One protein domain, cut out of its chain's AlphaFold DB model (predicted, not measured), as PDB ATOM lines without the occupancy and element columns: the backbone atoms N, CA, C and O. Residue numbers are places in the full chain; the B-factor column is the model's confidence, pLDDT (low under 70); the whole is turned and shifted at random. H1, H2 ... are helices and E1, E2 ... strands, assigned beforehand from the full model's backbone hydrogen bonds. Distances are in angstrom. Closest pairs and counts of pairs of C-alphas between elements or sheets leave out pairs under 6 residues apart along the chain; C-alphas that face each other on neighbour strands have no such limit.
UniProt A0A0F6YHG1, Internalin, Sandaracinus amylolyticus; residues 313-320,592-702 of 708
ATOM      1  N   ARG A 313      22.524   3.099  15.004       89.88
ATOM      2  CA  ARG A 313      22.720   1.657  14.933       89.88
ATOM      3  C   ARG A 313      23.211   1.233  13.554       89.88
ATOM      4  O   ARG A 313      22.823   1.806  12.535       89.88
ATOM      5  N   GLU A 314      24.124   0.266  13.528       91.81
ATOM      6  CA  GLU A 314      24.629  -0.333  12.291       91.81
ATOM      7  C   GLU A 314      23.826  -1.590  11.973       91.81
ATOM      8  O   GLU A 314      23.648  -2.458  12.827       91.81
ATOM      9  N   LEU A 315      23.380  -1.682  10.724       90.88
ATOM     10  CA  LEU A 315      22.632  -2.814  10.214       90.88
ATOM     11  C   LEU A 315      23.356  -3.423   9.013       90.88
ATOM     12  O   LEU A 315      23.529  -2.772   7.979       90.88
ATOM     13  N   GLU A 316      23.753  -4.685   9.155       92.81
ATOM     14  CA  GLU A 316      24.356  -5.490   8.095       92.81
ATOM     15  C   GLU A 316      23.280  -6.343   7.400       92.81
ATOM     16  O   GLU A 316      22.545  -7.093   8.049       92.81
ATOM     17  N   LEU A 317      23.171  -6.209   6.075       92.44
ATOM     18  CA  LEU A 317      22.133  -6.856   5.266       92.44
ATOM     19  C   LEU A 317      22.741  -7.563   4.058       92.44
ATOM     20  O   LEU A 317      23.669  -7.060   3.411       92.44
ATOM     21  N   SER A 318      22.191  -8.728   3.723       92.19
ATOM     22  CA  SER A 318      22.632  -9.516   2.575       92.19
ATOM     23  C   SER A 318      21.836  -9.168   1.324       92.19
ATOM     24  O   SER A 318      20.613  -9.174   1.318       92.19
ATOM     25  N   THR A 319      22.514  -8.969   0.197       94.38
ATOM     26  CA  THR A 319      21.836  -8.816  -1.104       94.38
ATOM     27  C   THR A 319      21.560 -10.153  -1.800       94.38
ATOM     28  O   THR A 319      21.358 -10.208  -3.012       94.38
ATOM     29  N   LEU A 320      21.602 -11.280  -1.089       91.88
ATOM     30  CA  LEU A 320      21.330 -12.577  -1.702       91.88
ATOM     31  C   LEU A 320      19.872 -12.651  -2.186       91.88
ATOM     32  O   LEU A 320      18.942 -12.446  -1.414       91.88
ATOM     33  N   ILE A 592      19.913  -0.992  -4.883       95.25
ATOM     34  CA  ILE A 592      19.562  -1.335  -3.508       95.25
ATOM     35  C   ILE A 592      19.075  -0.105  -2.762       95.25
ATOM     36  O   ILE A 592      19.794   0.890  -2.689       95.25
ATOM     37  N   ASP A 593      17.908  -0.218  -2.134       94.62
ATOM     38  CA  ASP A 593      17.380   0.751  -1.173       94.62
ATOM     39  C   ASP A 593      16.811   0.056   0.077       94.62
ATOM     40  O   ASP A 593      16.826  -1.174   0.190       94.62
ATOM     41  N   THR A 594      16.327   0.853   1.036       94.75
ATOM     42  CA  THR A 594      15.620   0.348   2.222       94.75
ATOM     43  C   THR A 594      14.214   0.927   2.324       94.75
ATOM     44  O   THR A 594      13.993   2.131   2.138       94.75
ATOM     45  N   ALA A 595      13.254   0.084   2.695       93.44
ATOM     46  CA  ALA A 595      11.885   0.487   2.990       93.44
ATOM     47  C   ALA A 595      11.459   0.059   4.390       93.44
ATOM     48  O   ALA A 595      11.966  -0.913   4.938       93.44
ATOM     49  N   LEU A 596      10.498   0.800   4.936       93.56
ATOM     50  CA  LEU A 596       9.886   0.494   6.219       93.56
ATOM     51  C   LEU A 596       8.539  -0.184   6.027       93.56
ATOM     52  O   LEU A 596       7.706   0.274   5.232       93.56
ATOM     53  N   ARG A 597       8.298  -1.213   6.827       90.00
ATOM     54  CA  ARG A 597       7.026  -1.923   6.909       90.00
ATOM     55  C   ARG A 597       6.669  -2.093   8.384       90.00
ATOM     56  O   ARG A 597       7.458  -2.631   9.138       90.00
ATOM     57  N   ALA A 598       5.503  -1.602   8.789       79.25
ATOM     58  CA  ALA A 598       5.005  -1.789  10.152       79.25
ATOM     59  C   ALA A 598       4.226  -3.101  10.263       79.25
ATOM     60  O   ALA A 598       3.524  -3.474   9.315       79.25
ATOM     61  N   GLU A 599       4.314  -3.735  11.428       77.06
ATOM     62  CA  GLU A 599       3.309  -4.690  11.899       77.06
ATOM     63  C   GLU A 599       2.153  -3.943  12.592       77.06
ATOM     64  O   GLU A 599       2.264  -2.738  12.857       77.06
ATOM     65  N   PRO A 600       1.004  -4.601  12.840       76.62
ATOM     66  CA  PRO A 600      -0.035  -4.042  13.693       76.62
ATOM     67  C   PRO A 600       0.549  -3.619  15.046       76.62
ATOM     68  O   PRO A 600       1.196  -4.409  15.721       76.62
ATOM     69  N   SER A 601       0.327  -2.359  15.405       74.94
ATOM     70  CA  SER A 601       0.785  -1.774  16.665       74.94
ATOM     71  C   SER A 601      -0.161  -2.151  17.816       74.94
ATOM     72  O   SER A 601      -1.377  -2.180  17.571       74.94
ATOM     73  N   PRO A 602       0.340  -2.362  19.052       71.25
ATOM     74  CA  PRO A 602      -0.510  -2.497  20.242       71.25
ATOM     75  C   PRO A 602      -1.392  -1.255  20.448       71.25
ATOM     76  O   PRO A 602      -2.547  -1.357  20.865       71.25
ATOM     77  N   ARG A 603      -0.892  -0.085  20.029       80.56
ATOM     78  CA  ARG A 603      -1.614   1.190  19.945       80.56
ATOM     79  C   ARG A 603      -1.929   1.524  18.482       80.56
ATOM     80  O   ARG A 603      -1.042   2.014  17.775       80.56
ATOM     81  N   PRO A 604      -3.155   1.293  17.974       83.69
ATOM     82  CA  PRO A 604      -3.496   1.497  16.558       83.69
ATOM     83  C   PRO A 604      -3.276   2.925  16.029       83.69
ATOM     84  O   PRO A 604      -3.219   3.140  14.816       83.69
ATOM     85  N   GLU A 605      -3.216   3.909  16.923       87.56
ATOM     86  CA  GLU A 605      -2.933   5.316  16.650       87.56
ATOM     87  C   GLU A 605      -1.450   5.619  16.400       87.56
ATOM     88  O   GLU A 605      -1.150   6.637  15.768       87.56
ATOM     89  N   ILE A 606      -0.542   4.745  16.841       89.12
ATOM     90  CA  ILE A 606       0.904   4.882  16.653       89.12
ATOM     91  C   ILE A 606       1.338   4.064  15.435       89.12
ATOM     92  O   ILE A 606       0.994   2.893  15.286       89.12
ATOM     93  N   ASP A 607       2.101   4.694  14.540       91.31
ATOM     94  CA  ASP A 607       2.737   4.028  13.400       91.31
ATOM     95  C   ASP A 607       4.181   3.657  13.777       91.31
ATOM     96  O   ASP A 607       5.009   4.567  13.866       91.31
ATOM     97  N   PRO A 608       4.530   2.362  13.927       91.38
ATOM     98  CA  PRO A 608       5.881   1.929  14.307       91.38
ATOM     99  C   PRO A 608       6.994   2.429  13.375       91.38
ATOM    100  O   PRO A 608       8.169   2.469  13.733       91.38
ATOM    101  N   ARG A 609       6.658   2.845  12.149       93.56
ATOM    102  CA  ARG A 609       7.640   3.422  11.216       93.56
ATOM    103  C   ARG A 609       8.131   4.796  11.658       93.56
ATOM    104  O   ARG A 609       9.184   5.218  11.189       93.56
ATOM    105  N   ALA A 610       7.382   5.491  12.511       94.25
ATOM    106  CA  ALA A 610       7.727   6.826  12.978       94.25
ATOM    107  C   ALA A 610       8.955   6.838  13.903       94.25
ATOM    108  O   ALA A 610       9.634   7.859  13.960       94.25
ATOM    109  N   PHE A 611       9.287   5.706  14.534       94.50
ATOM    110  CA  PHE A 611      10.497   5.569  15.350       94.50
ATOM    111  C   PHE A 611      11.792   5.568  14.526       94.50
ATOM    112  O   PHE A 611      12.873   5.811  15.056       94.50
ATOM    113  N   VAL A 612      11.714   5.307  13.215       94.94
ATOM    114  CA  VAL A 612      12.881   5.324  12.327       94.94
ATOM    115  C   VAL A 612      13.007   6.696  11.680       94.94
ATOM    116  O   VAL A 612      12.332   7.007  10.694       94.94
ATOM    117  N   ARG A 613      13.927   7.505  12.201       93.75
ATOM    118  CA  ARG A 613      14.179   8.861  11.714       93.75
ATOM    119  C   ARG A 613      14.886   8.861  10.370       93.75
ATOM    120  O   ARG A 613      14.546   9.656   9.491       93.75
ATOM    121  N   ASP A 614      15.874   7.986  10.213       93.94
ATOM    122  CA  ASP A 614      16.686   7.963   9.007       93.94
ATOM    123  C   ASP A 614      17.361   6.616   8.735       93.94
ATOM    124  O   ASP A 614      17.618   5.821   9.641       93.94
ATOM    125  N   ARG A 615      17.642   6.356   7.455       94.25
ATOM    126  CA  ARG A 615      18.339   5.159   6.971       94.25
ATOM    127  C   ARG A 615      19.259   5.572   5.838       94.25
ATOM    128  O   ARG A 615      18.786   5.977   4.777       94.25
ATOM    129  N   ARG A 616      20.567   5.448   6.035       94.94
ATOM    130  CA  ARG A 616      21.547   5.857   5.022       94.94
ATOM    131  C   ARG A 616      22.686   4.854   4.883       94.94
ATOM    132  O   ARG A 616      23.057   4.216   5.869       94.94
ATOM    133  N   PRO A 617      23.265   4.697   3.678       96.56
ATOM    134  CA  PRO A 617      24.432   3.846   3.481       96.56
ATOM    135  C   PRO A 617      25.553   4.197   4.456       96.56
ATOM    136  O   PRO A 617      25.871   5.374   4.642       96.56
ATOM    137  N   GLY A 618      26.209   3.188   5.028       95.56
ATOM    138  CA  GLY A 618      27.243   3.381   6.046       95.56
ATOM    139  C   GLY A 618      28.388   4.301   5.602       95.56
ATOM    140  O   GLY A 618      28.897   5.081   6.396       95.56
ATOM    141  N   CYS A 619      28.747   4.334   4.316       94.06
ATOM    142  CA  CYS A 619      29.793   5.241   3.821       94.06
ATOM    143  C   CYS A 619      29.354   6.718   3.764       94.06
ATOM    144  O   CYS A 619      30.189   7.613   3.619       94.06
ATOM    145  N   ARG A 620      28.045   6.990   3.818       94.12
ATOM    146  CA  ARG A 620      27.449   8.337   3.858       94.12
ATOM    147  C   ARG A 620      27.033   8.747   5.277       94.12
ATOM    148  O   ARG A 620      26.625   9.891   5.481       94.12
ATOM    149  N   ALA A 621      27.151   7.832   6.236       91.44
ATOM    150  CA  ALA A 621      26.913   8.050   7.654       91.44
ATOM    151  C   ALA A 621      27.874   9.079   8.270       91.44
ATOM    152  O   ALA A 621      28.919   9.419   7.702       91.44
ATOM    153  N   THR A 622      27.530   9.580   9.458       88.25
ATOM    154  CA  THR A 622      28.419  10.430  10.265       88.25
ATOM    155  C   THR A 622      28.512   9.875  11.692       88.25
ATOM    156  O   THR A 622      27.529   9.969  12.418       88.25
ATOM    157  N   PRO A 623      29.676   9.344  12.124       89.06
ATOM    158  CA  PRO A 623      30.877   9.085  11.320       89.06
ATOM    159  C   PRO A 623      30.636   8.004  10.244       89.06
ATOM    160  O   PRO A 623      29.736   7.184  10.403       89.06
ATOM    161  N   PRO A 624      31.416   7.993   9.147       91.19
ATOM    162  CA  PRO A 624      31.278   6.978   8.106       91.19
ATOM    163  C   PRO A 624      31.741   5.601   8.599       91.19
ATOM    164  O   PRO A 624      32.761   5.487   9.283       91.19
ATOM    165  N   ILE A 625      31.011   4.565   8.191       91.25
ATOM    166  CA  ILE A 625      31.321   3.149   8.407       91.25
ATOM    167  C   ILE A 625      32.167   2.668   7.224       91.25
ATOM    168  O   ILE A 625      31.756   2.800   6.072       91.25
ATOM    169  N   GLU A 626      33.354   2.118   7.490       90.56
ATOM    170  CA  GLU A 626      34.309   1.710   6.454       90.56
ATOM    171  C   GLU A 626      34.932   0.329   6.766       90.56
ATOM    172  O   GLU A 626      35.562   0.181   7.817       90.56
ATOM    173  N   PRO A 627      34.835  -0.662   5.851       91.25
ATOM    174  CA  PRO A 627      34.108  -0.596   4.581       91.25
ATOM    175  C   PRO A 627      32.589  -0.720   4.800       91.25
ATOM    176  O   PRO A 627      32.149  -1.573   5.565       91.25
ATOM    177  N   CYS A 628      31.762   0.063   4.097       93.56
ATOM    178  CA  CYS A 628      30.298  -0.082   4.199       93.56
ATOM    179  C   CYS A 628      29.699  -1.186   3.304       93.56
ATOM    180  O   CYS A 628      28.478  -1.318   3.229       93.56
ATOM    181  N   TRP A 629      30.534  -1.974   2.621       96.88
ATOM    182  CA  TRP A 629      30.121  -3.205   1.946       96.88
ATOM    183  C   TRP A 629      31.270  -4.209   1.865       96.88
ATOM    184  O   TRP A 629      32.437  -3.816   1.776       96.88
ATOM    185  N   ASP A 630      30.919  -5.492   1.801       96.12
ATOM    186  CA  ASP A 630      31.832  -6.596   1.518       96.12
ATOM    187  C   ASP A 630      31.411  -7.333   0.251       96.12
ATOM    188  O   ASP A 630      30.247  -7.690   0.053       96.12
ATOM    189  N   ALA A 631      32.377  -7.536  -0.642       94.06
ATOM    190  CA  ALA A 631      32.140  -8.215  -1.905       94.06
ATOM    191  C   ALA A 631      32.002  -9.732  -1.716       94.06
ATOM    192  O   ALA A 631      32.720 -10.307  -0.892       94.06
ATOM    193  N   PRO A 632      31.156 -10.395  -2.523       92.00
ATOM    194  CA  PRO A 632      31.045 -11.843  -2.506       92.00
ATOM    195  C   PRO A 632      32.329 -12.503  -3.024       92.00
ATOM    196  O   PRO A 632      33.128 -11.906  -3.756       92.00
ATOM    197  N   ASP A 633      32.501 -13.779  -2.682       88.94
ATOM    198  CA  ASP A 633      33.668 -14.566  -3.073       88.94
ATOM    199  C   ASP A 633      33.929 -14.515  -4.589       88.94
ATOM    200  O   ASP A 633      33.077 -14.822  -5.420       88.94
ATOM    201  N   GLY A 634      35.162 -14.161  -4.958       86.50
ATOM    202  CA  GLY A 634      35.598 -14.104  -6.356       86.50
ATOM    203  C   GLY A 634      35.268 -12.801  -7.093       86.50
ATOM    204  O   GLY A 634      35.729 -12.640  -8.227       86.50
ATOM    205  N   ILE A 635      34.564 -11.855  -6.463       88.56
ATOM    206  CA  ILE A 635      34.299 -10.521  -7.015       88.56
ATOM    207  C   ILE A 635      35.208  -9.481  -6.332       88.56
ATOM    208  O   ILE A 635      35.276  -9.426  -5.106       88.56
ATOM    209  N   PRO A 636      35.946  -8.648  -7.092       91.38
ATOM    210  CA  PRO A 636      36.697  -7.533  -6.516       91.38
ATOM    211  C   PRO A 636      35.789  -6.518  -5.807       91.38
ATOM    212  O   PRO A 636      34.701  -6.215  -6.294       91.38
ATOM    213  N   HIS A 637      36.266  -5.939  -4.701       91.56
ATOM    214  CA  HIS A 637      35.517  -4.964  -3.890       91.56
ATOM    215  C   HIS A 637      34.969  -3.776  -4.695       91.56
ATOM    216  O   HIS A 637      33.806  -3.412  -4.536       91.56
ATOM    217  N   ASP A 638      35.760  -3.251  -5.633       90.31
ATOM    218  CA  ASP A 638      35.427  -2.127  -6.522       90.31
ATOM    219  C   ASP A 638      34.478  -2.489  -7.678       90.31
ATOM    220  O   ASP A 638      34.081  -1.619  -8.451       90.31
ATOM    221  N   ARG A 639      34.146  -3.773  -7.833       90.00
ATOM    222  CA  ARG A 639      33.216  -4.293  -8.849       90.00
ATOM    223  C   ARG A 639      31.905  -4.788  -8.240       90.00
ATOM    224  O   ARG A 639      30.992  -5.103  -8.992       90.00
ATOM    225  N   ALA A 640      31.835  -4.890  -6.914       92.38
ATOM    226  CA  ALA A 640      30.660  -5.366  -6.192       92.38
ATOM    227  C   ALA A 640      29.564  -4.297  -6.060       92.38
ATOM    228  O   ALA A 640      28.396  -4.645  -5.941       92.38
ATOM    229  N   VAL A 641      29.948  -3.019  -6.083       94.81
ATOM    230  CA  VAL A 641      29.060  -1.853  -6.007       94.81
ATOM    231  C   VAL A 641      29.522  -0.840  -7.051       94.81
ATOM    232  O   VAL A 641      30.714  -0.528  -7.106       94.81
ATOM    233  N   GLY A 642      28.599  -0.322  -7.862       93.06
ATOM    234  CA  GLY A 642      28.898   0.719  -8.849       93.06
ATOM    235  C   GLY A 642      29.021   2.108  -8.219       93.06
ATOM    236  O   GLY A 642      30.045   2.778  -8.373       93.06
ATOM    237  N   GLU A 643      27.996   2.537  -7.480       94.19
ATOM    238  CA  GLU A 643      27.970   3.835  -6.794       94.19
ATOM    239  C   GLU A 643      27.209   3.756  -5.459       94.19
ATOM    240  O   GLU A 643      26.265   2.985  -5.297       94.19
ATOM    241  N   VAL A 644      27.628   4.575  -4.489       95.62
ATOM    242  CA  VAL A 644      26.909   4.792  -3.224       95.62
ATOM    243  C   VAL A 644      26.126   6.098  -3.328       95.62
ATOM    244  O   VAL A 644      26.724   7.174  -3.452       95.62
ATOM    245  N   THR A 645      24.803   6.013  -3.245       94.31
ATOM    246  CA  THR A 645      23.884   7.163  -3.259       94.31
ATOM    247  C   THR A 645      23.569   7.623  -1.833       94.31
ATOM    248  O   THR A 645      24.144   7.104  -0.878       94.31
ATOM    249  N   ASP A 646      22.693   8.615  -1.673       90.81
ATOM    250  CA  ASP A 646      22.264   9.070  -0.343       90.81
ATOM    251  C   ASP A 646      21.281   8.083   0.320       90.81
ATOM    252  O   ASP A 646      21.269   7.965   1.541       90.81
ATOM    253  N   GLU A 647      20.503   7.339  -0.475       89.12
ATOM    254  CA  GLU A 647      19.432   6.444   0.003       89.12
ATOM    255  C   GLU A 647      19.808   4.952  -0.088       89.12
ATOM    256  O   GLU A 647      19.108   4.092   0.448       89.12
ATOM    257  N   GLY A 648      20.917   4.620  -0.757       94.94
ATOM    258  CA  GLY A 648      21.252   3.235  -1.074       94.94
ATOM    259  C   GLY A 648      22.487   3.058  -1.958       94.94
ATOM    260  O   GLY A 648      23.391   3.898  -1.982       94.94
ATOM    261  N   PHE A 649      22.514   1.979  -2.731       96.38
ATOM    262  CA  PHE A 649      23.642   1.578  -3.577       96.38
ATOM    263  C   PHE A 649      23.145   1.239  -4.985       96.38
ATOM    264  O   PHE A 649      22.060   0.692  -5.122       96.38
ATOM    265  N   THR A 650      23.916   1.518  -6.033       94.38
ATOM    266  CA  THR A 650      23.533   1.176  -7.416       94.38
ATOM    267  C   THR A 650      24.470   0.150  -8.026       94.38
ATOM    268  O   THR A 650      25.653   0.084  -7.672       94.38
ATOM    269  N   GLU A 651      23.948  -0.616  -8.984       91.56
ATOM    270  CA  GLU A 651      24.677  -1.687  -9.679       91.56
ATOM    271  C   GLU A 651      25.342  -2.680  -8.701       91.56
ATOM    272  O   GLU A 651      26.513  -3.041  -8.852       91.56
ATOM    273  N   VAL A 652      24.605  -3.110  -7.672       94.00
ATOM    274  CA  VAL A 652      25.114  -4.017  -6.636       94.00
ATOM    275  C   VAL A 652      25.033  -5.461  -7.094       94.00
ATOM    276  O   VAL A 652      23.993  -5.912  -7.569       94.00
ATOM    277  N   ILE A 653      26.123  -6.202  -6.914       92.69
ATOM    278  CA  ILE A 653      26.177  -7.621  -7.253       92.69
ATOM    279  C   ILE A 653      25.491  -8.465  -6.172       92.69
ATOM    280  O   ILE A 653      25.796  -8.301  -4.992       92.69
ATOM    281  N   PRO A 654      24.601  -9.403  -6.551       92.19
ATOM    282  CA  PRO A 654      23.942 -10.258  -5.578       92.19
ATOM    283  C   PRO A 654      24.930 -11.046  -4.712       92.19
ATOM    284  O   PRO A 654      25.866 -11.674  -5.213       92.19
ATOM    285  N   GLY A 655      24.678 -11.058  -3.405       91.81
ATOM    286  CA  GLY A 655      25.559 -11.669  -2.408       91.81
ATOM    287  C   GLY A 655      26.594 -10.709  -1.814       91.81
ATOM    288  O   GLY A 655      27.317 -11.108  -0.907       91.81
ATOM    289  N   THR A 656      26.652  -9.456  -2.273       95.50
ATOM    290  CA  THR A 656      27.318  -8.370  -1.545       95.50
ATOM    291  C   THR A 656      26.612  -8.125  -0.217       95.50
ATOM    292  O   THR A 656      25.389  -7.980  -0.170       95.50
ATOM    293  N   THR A 657      27.383  -8.050   0.856       96.06
ATOM    294  CA  THR A 657      26.889  -7.602   2.157       96.06
ATOM    295  C   THR A 657      26.996  -6.086   2.215       96.06
ATOM    296  O   THR A 657      28.059  -5.542   1.916       96.06
ATOM    297  N   VAL A 658      25.915  -5.396   2.569       96.31
ATOM    298  CA  VAL A 658      25.862  -3.929   2.660       96.31
ATOM    299  C   VAL A 658      25.548  -3.494   4.084       96.31
ATOM    300  O   VAL A 658      24.807  -4.169   4.795       96.31
ATOM    301  N   ARG A 659      26.106  -2.354   4.496       95.69
ATOM    302  CA  ARG A 659      25.891  -1.768   5.822       95.69
ATOM    303  C   ARG A 659      25.127  -0.463   5.711       95.69
ATOM    304  O   ARG A 659      25.519   0.432   4.953       95.69
ATOM    305  N   PHE A 660      24.072  -0.343   6.500       95.44
ATOM    306  CA  PHE A 660      23.313   0.886   6.687       95.44
ATOM    307  C   PHE A 660      23.509   1.406   8.107       95.44
ATOM    308  O   PHE A 660      23.621   0.631   9.053       95.44
ATOM    309  N   GLN A 661      23.537   2.727   8.243       94.56
ATOM    310  CA  GLN A 661      23.336   3.389   9.520       94.56
ATOM    311  C   GLN A 661      21.855   3.751   9.634       94.56
ATOM    312  O   GLN A 661      21.300   4.392   8.733       94.56
ATOM    313  N   VAL A 662      21.238   3.326  10.729       94.19
ATOM    314  CA  VAL A 662      19.843   3.597  11.068       94.19
ATOM    315  C   VAL A 662      19.824   4.510  12.288       94.19
ATOM    316  O   VAL A 662      20.506   4.240  13.275       94.19
ATOM    317  N   GLU A 663      19.082   5.607  12.192       94.75
ATOM    318  CA  GLU A 663      18.844   6.541  13.293       94.75
ATOM    319  C   GLU A 663      17.413   6.348  13.796       94.75
ATOM    320  O   GLU A 663      16.456   6.423  13.018       94.75
ATOM    321  N   LEU A 664      17.291   6.075  15.091       95.12
ATOM    322  CA  LEU A 664      16.064   5.712  15.787       95.12
ATOM    323  C   LEU A 664      15.786   6.760  16.866       95.12
ATOM    324  O   LEU A 664      16.716   7.205  17.534       95.12
ATOM    325  N   ALA A 665      14.540   7.199  17.010       95.50
ATOM    326  CA  ALA A 665      14.148   8.181  18.017       95.50
ATOM    327  C   ALA A 665      12.659   8.057  18.342       95.50
ATOM    328  O   ALA A 665      11.855   7.782  17.449       95.50
ATOM    329  N   ASN A 666      12.286   8.323  19.590       95.12
ATOM    330  CA  ASN A 666      10.892   8.397  20.000       95.12
ATOM    331  C   ASN A 666      10.462   9.858  20.184       95.12
ATOM    332  O   ASN A 666      10.767  10.505  21.178       95.12
ATOM    333  N   GLU A 667       9.736  10.375  19.196       93.94
ATOM    334  CA  GLU A 667       9.110  11.706  19.235       93.94
ATOM    335  C   GLU A 667       7.571  11.600  19.205       93.94
ATOM    336  O   GLU A 667       6.876  12.582  18.938       93.94
ATOM    337  N   VAL A 668       7.023  10.389  19.379       91.81
ATOM    338  CA  VAL A 668       5.618  10.086  19.049       91.81
ATOM    339  C   VAL A 668       4.809   9.489  20.190       91.81
ATOM    340  O   VAL A 668       3.583   9.612  20.150       91.81
ATOM    341  N   HIS A 669       5.443   8.862  21.181       91.69
ATOM    342  CA  HIS A 669       4.731   8.155  22.241       91.69
ATOM    343  C   HIS A 669       5.457   8.256  23.585       91.69
ATOM    344  O   HIS A 669       6.629   7.919  23.659       91.69
ATOM    345  N   ARG A 670       4.763   8.718  24.631       89.56
ATOM    346  CA  ARG A 670       5.349   8.959  25.961       89.56
ATOM    347  C   ARG A 670       5.597   7.705  26.801       89.56
ATOM    348  O   ARG A 670       6.332   7.822  27.760       89.56
ATOM    349  N   GLY A 671       5.032   6.563  26.419       87.38
ATOM    350  CA  GLY A 671       4.897   5.415  27.313       87.38
ATOM    351  C   GLY A 671       3.469   5.324  27.846       87.38
ATOM    352  O   GLY A 671       2.719   6.312  27.847       87.38
ATOM    353  N   GLY A 672       3.058   4.107  28.185       85.44
ATOM    354  CA  GLY A 672       1.825   3.819  28.909       85.44
ATOM    355  C   GLY A 672       2.109   3.584  30.395       85.44
ATOM    356  O   GLY A 672       3.213   3.858  30.842       85.44
ATOM    357  N   PRO A 673       1.138   3.053  31.155       80.88
ATOM    358  CA  PRO A 673       1.380   2.626  32.537       80.88
ATOM    359  C   PRO A 673       2.308   1.407  32.646       80.88
ATOM    360  O   PRO A 673       2.771   1.119  33.731       80.88
ATOM    361  N   HIS A 674       2.557   0.709  31.537       84.19
ATOM    362  CA  HIS A 674       3.480  -0.419  31.437       84.19
ATOM    363  C   HIS A 674       4.380  -0.199  30.212       84.19
ATOM    364  O   HIS A 674       3.956   0.514  29.281       84.19
ATOM    365  N   PRO A 675       5.563  -0.834  30.154       87.00
ATOM    366  CA  PRO A 675       6.396  -0.854  28.958       87.00
ATOM    367  C   PRO A 675       5.643  -1.350  27.716       87.00
ATOM    368  O   PRO A 675       4.832  -2.274  27.775       87.00
ATOM    369  N   GLU A 676       5.918  -0.758  26.551       86.94
ATOM    370  CA  GLU A 676       5.253  -1.117  25.292       86.94
ATOM    371  C   GLU A 676       6.255  -1.466  24.180       86.94
ATOM    372  O   GLU A 676       7.208  -0.728  23.911       86.94
ATOM    373  N   VAL A 677       5.987  -2.555  23.443       86.75
ATOM    374  CA  VAL A 677       6.797  -2.968  22.281       86.75
ATOM    375  C   VAL A 677       6.143  -2.590  20.960       86.75
ATOM    376  O   VAL A 677       5.034  -3.013  20.623       86.75
ATOM    377  N   PHE A 678       6.899  -1.886  20.120       87.88
ATOM    378  CA  PHE A 678       6.528  -1.601  18.739       87.88
ATOM    379  C   PHE A 678       7.471  -2.305  17.767       87.88
ATOM    380  O   PHE A 678       8.684  -2.108  17.791       87.88
ATOM    381  N   VAL A 679       6.906  -3.076  16.833       87.19
ATOM    382  CA  VAL A 679       7.695  -3.799  15.826       87.19
ATOM    383  C   VAL A 679       7.640  -3.092  14.478       87.19
ATOM    384  O   VAL A 679       6.577  -2.883  13.879       87.19
ATOM    385  N   THR A 680       8.817  -2.759  13.953       90.00
ATOM    386  CA  THR A 680       8.986  -2.212  12.606       90.00
ATOM    387  C   THR A 680      10.015  -3.020  11.827       90.00
ATOM    388  O   THR A 680      11.012  -3.483  12.368       90.00
ATOM    389  N   TRP A 681       9.783  -3.210  10.534       90.69
ATOM    390  CA  TRP A 681      10.672  -3.957   9.653       90.69
ATOM    391  C   TRP A 681      11.424  -3.018   8.724       90.69
ATOM    392  O   TRP A 681      10.827  -2.163   8.059       90.69
ATOM    393  N   ILE A 682      12.730  -3.241   8.617       92.88
ATOM    394  CA  ILE A 682      13.586  -2.639   7.600       92.88
ATOM    395  C   ILE A 682      13.810  -3.683   6.505       92.88
ATOM    396  O   ILE A 682      14.566  -4.639   6.681       92.88
ATOM    397  N   ASP A 683      13.142  -3.495   5.369       92.44
ATOM    398  CA  ASP A 683      13.276  -4.347   4.191       92.44
ATOM    399  C   ASP A 683      14.372  -3.788   3.268       92.44
ATOM    400  O   ASP A 683      14.278  -2.649   2.796       92.44
ATOM    401  N   LEU A 684      15.391  -4.599   2.968       93.81
ATOM    402  CA  LEU A 684      16.352  -4.335   1.900       93.81
ATOM    403  C   LEU A 684      15.713  -4.708   0.568       93.81
ATOM    404  O   LEU A 684      15.335  -5.870   0.370       93.81
ATOM    405  N   ARG A 685      15.621  -3.762  -0.370       92.69
ATOM    406  CA  ARG A 685      14.980  -4.022  -1.661       92.69
ATOM    407  C   ARG A 685      15.931  -3.880  -2.836       92.69
ATOM    408  O   ARG A 685      16.691  -2.923  -2.911       92.69
ATOM    409  N   GLY A 686      15.813  -4.808  -3.781       91.44
ATOM    410  CA  GLY A 686      16.391  -4.734  -5.120       91.44
ATOM    411  C   GLY A 686      15.422  -4.096  -6.118       91.44
ATOM    412  O   GLY A 686      14.239  -4.454  -6.174       91.44
ATOM    413  N   ASP A 687      15.929  -3.148  -6.903       88.06
ATOM    414  CA  ASP A 687      15.228  -2.364  -7.927       88.06
ATOM    415  C   ASP A 687      13.930  -1.702  -7.414       88.06
ATOM    416  O   ASP A 687      12.961  -1.525  -8.154       88.06
ATOM    417  N   GLY A 688      13.888  -1.384  -6.113       86.19
ATOM    418  CA  GLY A 688      12.745  -0.778  -5.420       86.19
ATOM    419  C   GLY A 688      11.525  -1.692  -5.231       86.19
ATOM    420  O   GLY A 688      10.482  -1.216  -4.771       86.19
ATOM    421  N   VAL A 689      11.619  -2.982  -5.583       81.06
ATOM    422  CA  VAL A 689      10.476  -3.918  -5.583       81.06
ATOM    423  C   VAL A 689      10.772  -5.217  -4.833       81.06
ATOM    424  O   VAL A 689       9.964  -5.640  -4.009       81.06
ATOM    425  N   THR A 690      11.901  -5.868  -5.112       87.06
ATOM    426  CA  THR A 690      12.179  -7.225  -4.612       87.06
ATOM    427  C   THR A 690      12.737  -7.165  -3.204       87.06
ATOM    428  O   THR A 690      13.791  -6.573  -3.026       87.06
ATOM    429  N   VAL A 691      12.116  -7.824  -2.227       89.75
ATOM    430  CA  VAL A 691      12.698  -7.930  -0.879       89.75
ATOM    431  C   VAL A 691      13.820  -8.971  -0.897       89.75
ATOM    432  O   VAL A 691      13.588 -10.140  -1.216       89.75
ATOM    433  N   LEU A 692      15.042  -8.533  -0.605       91.19
ATOM    434  CA  LEU A 692      16.247  -9.370  -0.588       91.19
ATOM    435  C   LEU A 692      16.557  -9.869   0.823       91.19
ATOM    436  O   LEU A 692      16.903 -11.037   1.004       91.19
ATOM    437  N   ASP A 693      16.378  -8.990   1.806       91.19
ATOM    438  CA  ASP A 693      16.577  -9.262   3.224       91.19
ATOM    439  C   ASP A 693      15.633  -8.386   4.048       91.19
ATOM    440  O   ASP A 693      15.189  -7.336   3.576       91.19
ATOM    441  N   SER A 694      15.338  -8.805   5.271       89.12
ATOM    442  CA  SER A 694      14.453  -8.079   6.181       89.12
ATOM    443  C   SER A 694      14.997  -8.190   7.594       89.12
ATOM    444  O   SER A 694      15.385  -9.281   8.014       89.12
ATOM    445  N   ARG A 695      14.988  -7.084   8.339       88.44
ATOM    446  CA  ARG A 695      15.324  -7.076   9.767       88.44
ATOM    447  C   ARG A 695      14.172  -6.492  10.576       88.44
ATOM    448  O   ARG A 695      13.681  -5.420  10.226       88.44
ATOM    449  N   ALA A 696      13.756  -7.200  11.621       87.25
ATOM    450  CA  ALA A 696      12.851  -6.664  12.628       87.25
ATOM    451  C   ALA A 696      13.629  -5.741  13.571       87.25
ATOM    452  O   ALA A 696      14.756  -6.050  13.959       87.25
ATOM    453  N   VAL A 697      13.028  -4.606  13.899       88.31
ATOM    454  CA  VAL A 697      13.479  -3.687  14.937       88.31
ATOM    455  C   VAL A 697      12.370  -3.632  15.975       88.31
ATOM    456  O   VAL A 697      11.260  -3.184  15.673       88.31
ATOM    457  N   TYR A 698      12.687  -4.128  17.161       86.50
ATOM    458  CA  TYR A 698      11.837  -4.096  18.338       86.50
ATOM    459  C   TYR A 698      12.168  -2.816  19.090       86.50
ATOM    460  O   TYR A 698      13.277  -2.637  19.594       86.50
ATOM    461  N   VAL A 699      11.230  -1.881  19.062       90.06
ATOM    462  CA  VAL A 699      11.326  -0.626  19.796       90.06
ATOM    463  C   VAL A 699      10.629  -0.834  21.125       90.06
ATOM    464  O   VAL A 699       9.416  -1.036  21.136       90.06
ATOM    465  N   VAL A 700      11.397  -0.783  22.203       90.38
ATOM    466  CA  VAL A 700      10.889  -0.820  23.570       90.38
ATOM    467  C   VAL A 700      10.734   0.621  24.029       90.38
ATOM    468  O   VAL A 700      11.687   1.406  23.976       90.38
ATOM    469  N   VAL A 701       9.510   0.997  24.375       92.12
ATOM    470  CA  VAL A 701       9.222   2.272  25.029       92.12
ATOM    471  C   VAL A 701       8.998   1.957  26.508       92.12
ATOM    472  O   VAL A 701       8.119   1.135  26.772       92.12
ATOM    473  N   PRO A 702       9.771   2.569  27.423       91.75
ATOM    474  CA  PRO A 702       9.577   2.418  28.866       91.75
ATOM    475  C   PRO A 702       8.152   2.739  29.314       91.75
ATOM    476  O   PRO A 702       7.393   3.393  28.574       91.75
TER     477      PRO A 702
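AT A GLANCE: This is residues 313 to 320 and 592 to 702 of the 708 residues of the protein "Internalin" of Sandaracinus amylolyticus (UniProt A0A0F6YHG1). This is an elongated sandwich of two small, strongly twisted sheets face to face, E1 E5 E3 and E2 E6 E7, with a head of loops, H2 and E4 at one end. The E5 to E6 link makes the other end, and the short helix H1 sits beside the strands of E2 E6 E7. The printed part has 119 residues, with named elements in the order E1 E2 H1 E3 H2 E4 E5 E6 E7; each sheet is antiparallel in the order given. The class is mostly strand. The whole is only just compact, close to loose, with a radius of gyration of the C-alphas of 15.8 A and spans of 54 by 29 by 20 A.

HOW THE PARTS SIT: Start at E1, residues 313 to 318, an edge strand antiparallel to the inner strand E5, residues 657 to 664; N 315 and O 660 are 2.9 A apart, within hydrogen-bond range. On the other side of E5 is E3, residues 612 to 617, also antiparallel, with N 661 and O 616 at 2.8 A. In the second sheet look for E2, residues 592 to 598, antiparallel to E6, residues 676 to 686, with N 595 and O 683 at 2.9 A. E6 and E7, residues 690 to 701, form a hairpin, with N 684 and O 693 at 2.8 A; E7 bends by 64 degrees at residue 693. The facing parts of the two sheets are 9.8 A centre to centre, their strands at 26 degrees. H1, residues 608 to 611, is on the sheet E2 E6 E7 at a height over the sheet of 6.4 A, but only just over none of its strands, with 2 C-alphas falling on E2 and 2 on E6. H2, residues 637 to 640, is on neither sheet; its closest C-alpha pair with E4, residues 649 to 652, is Ala 640 and Val 652, 5.7 A. E4 pairs with no named strand, but residues 643 to 644 pair with its residues 649 to 650. Both helices are too short for an O i to N i+4 pair; of one O i to N i+3 pair each, 0 is within range in H1 and 1 in H2.

IN THESE COORDINATES: Find C-alpha 313 at (22.720, 1.657, 14.933); from there E1 runs 16.7 A. E2 starts at C-alpha 592, (19.562, -1.335, -3.508), and runs 20.0 A. E5 is 21.9 A long, E6 32.6 A and E7 31.3 A, ending at C-alpha 701, (9.222, 2.272, 25.029).

THE WHOLE: The C-alphas farthest apart are those of Gly 634 and Pro 673, 54.4 A. Residues 321 to 591 are cut out; C-alphas 320 and 592 are 11.5 A apart. The links E3 to H2 and E5 to E6 are long. No printed residue is under 70 in pLDDT.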